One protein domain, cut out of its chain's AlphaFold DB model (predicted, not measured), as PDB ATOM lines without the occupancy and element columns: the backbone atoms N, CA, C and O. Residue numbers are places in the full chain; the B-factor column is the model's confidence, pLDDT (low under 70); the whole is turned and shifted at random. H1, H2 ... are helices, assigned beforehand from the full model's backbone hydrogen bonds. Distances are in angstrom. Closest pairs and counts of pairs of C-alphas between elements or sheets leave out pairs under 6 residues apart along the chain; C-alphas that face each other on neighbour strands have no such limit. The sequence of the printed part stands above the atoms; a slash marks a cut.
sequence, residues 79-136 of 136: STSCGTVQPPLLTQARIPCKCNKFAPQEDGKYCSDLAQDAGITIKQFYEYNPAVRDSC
ATOM      1  N   SER A  79     479.781 256.815 738.782       46.34
ATOM      2  CA  SER A  79     479.012 255.627 738.431       46.34
ATOM      3  C   SER A  79     478.463 255.008 739.717       46.34
ATOM      4  O   SER A  79     479.157 254.359 740.494       46.34
ATOM      5  N   THR A  80     477.179 255.238 739.978       45.47
ATOM      6  CA  THR A  80     476.456 254.487 741.006       45.47
ATOM      7  C   THR A  80     476.134 253.130 740.391       45.47
ATOM      8  O   THR A  80     475.126 252.975 739.708       45.47
ATOM      9  N   SER A  81     477.042 252.162 740.520       51.69
ATOM     10  CA  SER A  81     476.834 250.827 739.963       51.69
ATOM     11  C   SER A  81     475.667 250.137 740.672       51.69
ATOM     12  O   SER A  81     475.763 249.786 741.847       51.69
ATOM     13  N   CYS A  82     474.574 249.908 739.956       55.12
ATOM     14  CA  CYS A  82     473.579 248.890 740.271       55.12
ATOM     15  C   CYS A  82     473.330 248.130 738.967       55.12
ATOM     16  O   CYS A  82     472.949 248.730 737.970       55.12
ATOM     17  N   GLY A  83     473.638 246.840 738.937       53.50
ATOM     18  CA  GLY A  83     473.563 246.001 737.742       53.50
ATOM     19  C   GLY A  83     474.348 244.712 737.971       53.50
ATOM     20  O   GLY A  83     475.362 244.724 738.663       53.50
ATOM     21  N   THR A  84     473.861 243.585 737.450       51.84
ATOM     22  CA  THR A  84     474.482 242.259 737.640       51.84
ATOM     23  C   THR A  84     475.604 241.969 736.641       51.84
ATOM     24  O   THR A  84     476.216 240.908 736.704       51.84
ATOM     25  N   VAL A  85     475.858 242.885 735.704       53.34
ATOM     26  CA  VAL A  85     476.885 242.768 734.666       53.34
ATOM     27  C   VAL A  85     477.854 243.942 734.757       53.34
ATOM     28  O   VAL A  85     477.446 245.087 734.953       53.34
ATOM     29  N   GLN A  86     479.145 243.646 734.636       54.53
ATOM     30  CA  GLN A  86     480.192 244.659 734.670       54.53
ATOM     31  C   GLN A  86     480.180 245.451 733.351       54.53
ATOM     32  O   GLN A  86     480.184 244.829 732.285       54.53
ATOM     33  N   PRO A  87     480.154 246.796 733.392       55.50
ATOM     34  CA  PRO A  87     480.242 247.604 732.183       55.50
ATOM     35  C   PRO A  87     481.592 247.423 731.473       55.50
ATOM     36  O   PRO A  87     482.612 247.231 732.147       55.50
ATOM     37  N   PRO A  88     481.627 247.534 730.130       57.78
ATOM     38  CA  PRO A  88     482.842 247.880 729.404       57.78
ATOM     39  C   PRO A  88     483.467 249.150 730.000       57.78
ATOM     40  O   PRO A  88     482.763 249.999 730.550       57.78
ATOM     41  N   LEU A  89     484.794 249.261 729.913       45.12
ATOM     42  CA  LEU A  89     485.607 250.190 730.712       45.12
ATOM     43  C   LEU A  89     485.267 251.687 730.522       45.12
ATOM     44  O   LEU A  89     485.597 252.477 731.402       45.12
ATOM     45  N   LEU A  90     484.542 252.054 729.457       50.66
ATOM     46  CA  LEU A  90     483.867 253.345 729.281       50.66
ATOM     47  C   LEU A  90     482.426 253.108 728.807       50.66
ATOM     48  O   LEU A  90     482.186 252.444 727.802       50.66
ATOM     49  N   THR A  91     481.451 253.630 729.548       57.25
ATOM     50  CA  THR A  91     480.021 253.547 729.211       57.25
ATOM     51  C   THR A  91     479.347 254.882 729.485       57.25
ATOM     52  O   THR A  91     479.801 255.659 730.327       57.25
ATOM     53  N   GLN A  92     478.254 255.152 728.772       54.19
ATOM     54  CA  GLN A  92     477.463 256.357 728.992       54.19
ATOM     55  C   GLN A  92     477.019 256.453 730.460       54.19
ATOM     56  O   GLN A  92     476.654 255.462 731.099       54.19
ATOM     57  N   ALA A  93     477.025 257.671 730.992       55.38
ATOM     58  CA  ALA A  93     476.488 257.960 732.313       55.38
ATOM     59  C   ALA A  93     475.009 257.540 732.429       55.38
ATOM     60  O   ALA A  93     474.276 257.556 731.446       55.38
ATOM     61  N   ARG A  94     474.534 257.282 733.659       58.75
ATOM     62  CA  ARG A  94     473.126 256.928 733.970       58.75
ATOM     63  C   ARG A  94     472.674 255.556 733.441       58.75
ATOM     64  O   ARG A  94     471.554 255.413 732.956       58.75
ATOM     65  N   ILE A  95     473.517 254.539 733.606       67.94
ATOM     66  CA  ILE A  95     473.164 253.135 733.344       67.94
ATOM     67  C   ILE A  95     471.954 252.731 734.216       67.94
ATOM     68  O   ILE A  95     472.011 252.902 735.439       67.94
ATOM     69  N   PRO A  96     470.864 252.184 733.644       67.88
ATOM     70  CA  PRO A  96     469.728 251.713 734.430       67.88
ATOM     71  C   PRO A  96     470.114 250.578 735.380       67.88
ATOM     72  O   PRO A  96     470.835 249.659 734.994       67.88
ATOM     73  N   CYS A  97     469.526 250.544 736.582       66.62
ATOM     74  CA  CYS A  97     469.857 249.528 737.590       66.62
ATOM     75  C   CYS A  97     469.548 248.073 737.176       66.62
ATOM     76  O   CYS A  97     470.001 247.127 737.816       66.62
ATOM     77  N   LYS A  98     468.730 247.896 736.132       71.69
ATOM     78  CA  LYS A  98     468.350 246.598 735.555       71.69
ATOM     79  C   LYS A  98     469.152 246.248 734.297       71.69
ATOM     80  O   LYS A  98     468.791 245.297 733.609       71.69
ATOM     81  N   CYS A  99     470.193 247.017 733.973       75.50
ATOM     82  CA  CYS A  99     471.056 246.721 732.839       75.50
ATOM     83  C   CYS A  99     471.672 245.325 733.003       75.50
ATOM     84  O   CYS A  99     472.252 245.004 734.042       75.50
ATOM     85  N   ASN A 100     471.502 244.496 731.976       74.62
ATOM     86  CA  ASN A 100     471.970 243.114 731.923       74.62
ATOM     87  C   ASN A 100     472.760 242.795 730.639       74.62
ATOM     88  O   ASN A 100     473.225 241.667 730.488       74.62
ATOM     89  N   LYS A 101     472.924 243.763 729.725       74.12
ATOM     90  CA  LYS A 101     473.675 243.621 728.472       74.12
ATOM     91  C   LYS A 101     474.169 244.989 727.991       74.12
ATOM     92  O   LYS A 101     473.439 245.970 728.096       74.12
ATOM     93  N   PHE A 102     475.375 245.027 727.428       76.88
ATOM     94  CA  PHE A 102     475.954 246.203 726.774       76.88
ATOM     95  C   PHE A 102     476.054 245.976 725.263       76.88
ATOM     96  O   PHE A 102     476.227 244.837 724.825       76.88
ATOM     97  N   ALA A 103     475.952 247.055 724.488       75.00
ATOM     98  CA  ALA A 103     476.200 247.072 723.051       75.00
ATOM     99  C   ALA A 103     477.198 248.205 722.751       75.00
ATOM    100  O   ALA A 103     476.917 249.342 723.142       75.00
ATOM    101  N   PRO A 104     478.366 247.919 722.149       70.88
ATOM    102  CA  PRO A 104     479.272 248.966 721.693       70.88
ATOM    103  C   PRO A 104     478.639 249.726 720.521       70.88
ATOM    104  O   PRO A 104     477.870 249.152 719.751       70.88
ATOM    105  N   GLN A 105     478.944 251.017 720.401       73.06
ATOM    106  CA  GLN A 105     478.673 251.740 719.164       73.06
ATOM    107  C   GLN A 105     479.793 251.410 718.171       73.06
ATOM    108  O   GLN A 105     480.959 251.341 718.551       73.06
ATOM    109  N   GLU A 106     479.404 251.151 716.927       73.44
ATOM    110  CA  GLU A 106     480.298 250.834 715.814       73.44
ATOM    111  C   GLU A 106     479.978 251.775 714.647       73.44
ATOM    112  O   GLU A 106     478.831 252.215 714.492       73.44
ATOM    113  N   ASP A 107     480.970 252.075 713.812       72.44
ATOM    114  CA  ASP A 107     480.766 252.914 712.633       72.44
ATOM    115  C   ASP A 107     479.706 252.328 711.697       72.44
ATOM    116  O   ASP A 107     479.701 251.140 711.366       72.44
ATOM    117  N   GLY A 108     478.772 253.178 711.274       72.69
ATOM    118  CA  GLY A 108     477.658 252.778 710.415       72.69
ATOM    119  C   GLY A 108     476.556 251.969 711.109       72.69
ATOM    120  O   GLY A 108     475.614 251.566 710.428       72.69
ATOM    121  N   LYS A 109     476.629 251.753 712.431       81.25
ATOM    122  CA  LYS A 109     475.526 251.213 713.238       81.25
ATOM    123  C   LYS A 109     474.731 252.342 713.880       81.25
ATOM    124  O   LYS A 109     475.247 253.091 714.705       81.25
ATOM    125  N   TYR A 110     473.447 252.399 713.554       86.88
ATOM    126  CA  TYR A 110     472.495 253.332 714.142       86.88
ATOM    127  C   TYR A 110     471.653 252.636 715.220       86.88
ATOM    128  O   TYR A 110     471.653 251.413 715.371       86.88
ATOM    129  N   CYS A 111     470.869 253.403 715.976       87.50
ATOM    130  CA  CYS A 111     470.088 252.885 717.106       87.50
ATOM    131  C   CYS A 111     469.080 251.817 716.684       87.50
ATOM    132  O   CYS A 111     468.766 250.922 717.468       87.50
ATOM    133  N   SER A 112     468.566 251.898 715.455       86.12
ATOM    134  CA  SER A 112     467.708 250.864 714.877       86.12
ATOM    135  C   SER A 112     468.426 249.526 714.760       86.12
ATOM    136  O   SER A 112     467.829 248.499 715.075       86.12
ATOM    137  N   ASP A 113     469.699 249.546 714.369       88.94
ATOM    138  CA  ASP A 113     470.515 248.347 714.197       88.94
ATOM    139  C   ASP A 113     470.852 247.744 715.562       88.94
ATOM    140  O   ASP A 113     470.649 246.555 715.781       88.94
ATOM    141  N   LEU A 114     471.245 248.578 716.532       87.00
ATOM    142  CA  LEU A 114     471.515 248.137 717.904       87.00
ATOM    143  C   LEU A 114     470.263 247.569 718.592       87.00
ATOM    144  O   LEU A 114     470.340 246.576 719.320       87.00
ATOM    145  N   ALA A 115     469.095 248.177 718.361       86.56
ATOM    146  CA  ALA A 115     467.820 247.675 718.863       86.56
ATOM    147  C   ALA A 115     467.465 246.320 718.231       86.56
ATOM    148  O   ALA A 115     467.082 245.391 718.948       86.56
ATOM    149  N   GLN A 116     467.646 246.186 716.913       87.50
ATOM    150  CA  GLN A 116     467.419 244.942 716.185       87.50
ATOM    151  C   GLN A 116     468.354 243.824 716.667       87.50
ATOM    152  O   GLN A 116     467.876 242.734 716.987       87.50
ATOM    153  N   ASP A 117     469.648 244.111 716.810       87.00
ATOM    154  CA  ASP A 117     470.669 243.174 717.297       87.00
ATOM    155  C   ASP A 117     470.412 242.746 718.757       87.00
ATOM    156  O   ASP A 117     470.759 241.639 719.186       87.00
ATOM    157  N   ALA A 118     469.763 243.608 719.545       84.69
ATOM    158  CA  ALA A 118     469.320 243.309 720.903       84.69
ATOM    159  C   ALA A 118     467.931 242.644 720.979       84.69
ATOM    160  O   ALA A 118     467.525 242.234 722.069       84.69
ATOM    161  N   GLY A 119     467.212 242.508 719.860       88.25
ATOM    162  CA  GLY A 119     465.863 241.937 719.818       88.25
ATOM    163  C   GLY A 119     464.804 242.794 720.524       88.25
ATOM    164  O   GLY A 119     463.816 242.257 721.028       88.25
ATOM    165  N   ILE A 120     465.007 244.112 720.591       87.81
ATOM    166  CA  ILE A 120     464.091 245.079 721.211       87.81
ATOM    167  C   ILE A 120     463.596 246.095 720.181       87.81
ATOM    168  O   ILE A 120     464.188 246.296 719.124       87.81
ATOM    169  N   THR A 121     462.491 246.771 720.481       89.00
ATOM    170  CA  THR A 121     462.027 247.887 719.644       89.00
ATOM    171  C   THR A 121     462.921 249.115 719.823       89.00
ATOM    172  O   THR A 121     463.462 249.341 720.904       89.00
ATOM    173  N   ILE A 122     462.996 249.977 718.805       86.12
ATOM    174  CA  ILE A 122     463.690 251.273 718.910       86.12
ATOM    175  C   ILE A 122     463.151 252.132 720.070       86.12
ATOM    176  O   ILE A 122     463.902 252.824 720.750       86.12
ATOM    177  N   LYS A 123     461.852 252.020 720.370       87.00
ATOM    178  CA  LYS A 123     461.232 252.671 721.530       87.00
ATOM    179  C   LYS A 123     461.811 252.147 722.849       87.00
ATOM    180  O   LYS A 123     462.201 252.938 723.700       87.00
ATOM    181  N   GLN A 124     461.898 250.825 723.004       84.81
ATOM    182  CA  GLN A 124     462.513 250.199 724.178       84.81
ATOM    183  C   GLN A 124     464.000 250.538 724.288       84.81
ATOM    184  O   GLN A 124     464.494 250.734 725.392       84.81
ATOM    185  N   PHE A 125     464.708 250.658 723.163       86.06
ATOM    186  CA  PHE A 125     466.106 251.074 723.157       86.06
ATOM    187  C   PHE A 125     466.287 252.454 723.804       86.06
ATOM    188  O   PHE A 125     467.119 252.586 724.698       86.06
ATOM    189  N   TYR A 126     465.482 253.452 723.431       83.94
ATOM    190  CA  TYR A 126     465.548 254.781 724.053       83.94
ATOM    191  C   TYR A 126     465.054 254.796 725.506       83.94
ATOM    192  O   TYR A 126     465.616 255.511 726.333       83.94
ATOM    193  N   GLU A 127     464.050 253.980 725.852       82.06
ATOM    194  CA  GLU A 127     463.613 253.806 727.248       82.06
ATOM    195  C   GLU A 127     464.733 253.226 728.130       82.06
ATOM    196  O   GLU A 127     464.870 253.611 729.293       82.06
ATOM    197  N   TYR A 128     465.545 252.315 727.589       79.88
ATOM    198  CA  TYR A 128     466.650 251.674 728.307       79.88
ATOM    199  C   TYR A 128     467.949 252.481 728.248       79.88
ATOM    200  O   TYR A 128     468.785 252.343 729.136       79.88
ATOM    201  N   ASN A 129     468.109 253.359 727.258       76.50
ATOM    202  CA  ASN A 129     469.294 254.196 727.085       76.50
ATOM    203  C   ASN A 129     468.914 255.689 727.061       76.50
ATOM    204  O   ASN A 129     469.160 256.374 726.068       76.50
ATOM    205  N   PRO A 130     468.345 256.243 728.152       74.81
ATOM    206  CA  PRO A 130     467.871 257.633 728.197       74.81
ATOM    207  C   PRO A 130     468.984 258.685 728.031       74.81
ATOM    208  O   PRO A 130     468.694 259.873 727.884       74.81
ATOM    209  N   ALA A 131     470.254 258.271 728.079       71.31
ATOM    210  CA  ALA A 131     471.409 259.118 727.793       71.31
ATOM    211  C   ALA A 131     471.619 259.377 726.287       71.31
ATOM    212  O   ALA A 131     472.141 260.434 725.949       71.31
ATOM    213  N   VAL A 132     471.144 258.484 725.405       76.62
ATOM    214  CA  VAL A 132     471.279 258.599 723.938       76.62
ATOM    215  C   VAL A 132     470.456 259.766 723.378       76.62
ATOM    216  O   VAL A 132     470.898 260.460 722.467       76.62
ATOM    217  N   ARG A 133     469.284 260.046 723.970       68.44
ATOM    218  CA  ARG A 133     468.372 261.123 723.536       68.44
ATOM    219  C   ARG A 133     468.105 261.065 722.018       68.44
ATOM    220  O   ARG A 133     467.648 260.032 721.544       68.44
ATOM    221  N   ASP A 134     468.380 262.158 721.299       62.91
ATOM    222  CA  ASP A 134     468.116 262.350 719.865       62.91
ATOM    223  C   ASP A 134     469.363 262.108 718.996       62.91
ATOM    224  O   ASP A 134     469.318 262.292 717.782       62.91
ATOM    225  N   SER A 135     470.493 261.759 719.614       60.12
ATOM    226  CA  SER A 135     471.774 261.586 718.934       60.12
ATOM    227  C   SER A 135     472.032 260.105 718.732       60.12
ATOM    228  O   SER A 135     472.598 259.426 719.590       60.12
ATOM    229  N   CYS A 136     471.567 259.640 717.579       66.06
ATOM    230  CA  CYS A 136     471.988 258.412 716.943       66.06
ATOM    231  C   CYS A 136     472.334 258.705 715.481       66.06
ATOM    232  O   CYS A 136     473.196 257.985 714.955       66.06
TER     233      CYS A 136
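This is residues 79 to 136 of the 136 residues of a protein of Pseudogymnoascus sp. 23342-1-I1 (UniProt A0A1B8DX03). This small domain has little regular structure: two short helices, H1 then H2, sit together at about a right angle toward one end, and a long looping stretch with no named element, residues 79 to 110, makes the other end and then runs to H1. The printed part has 58 residues, of which 14 are in the named helices, and no named strand; the class is all helix. It is compact, with a radius of gyration of the C-alphas of 11.2 A and spans of 29 by 21 by 20 A.

Look first at H1, residues 111 to 117, and H2, residues 122 to 128. They touch, and their closest C-alphas are those of Ala 115 and Ile 122, 5.5 A apart. Their lines are about perpendicular, at 89 degrees. In H1 and H2 every O i to N i+4 pair is within hydrogen-bond range.

Find C-alpha 111 at (470.088, 252.885, 717.106); from there H1 runs 9.7 A to C-alpha 117. H2 runs 9.9 A from C-alpha 122 to C-alpha 128 at (466.650, 251.674, 728.307).

The C-alphas farthest apart, those of Thr 80 and Gly 108, are 30.7 A apart. The printed part has no cut, and the link from H1 to H2 is tight. Check the B-factor column: pLDDT is under 70 at residues 79 to 97 and 133 to 136.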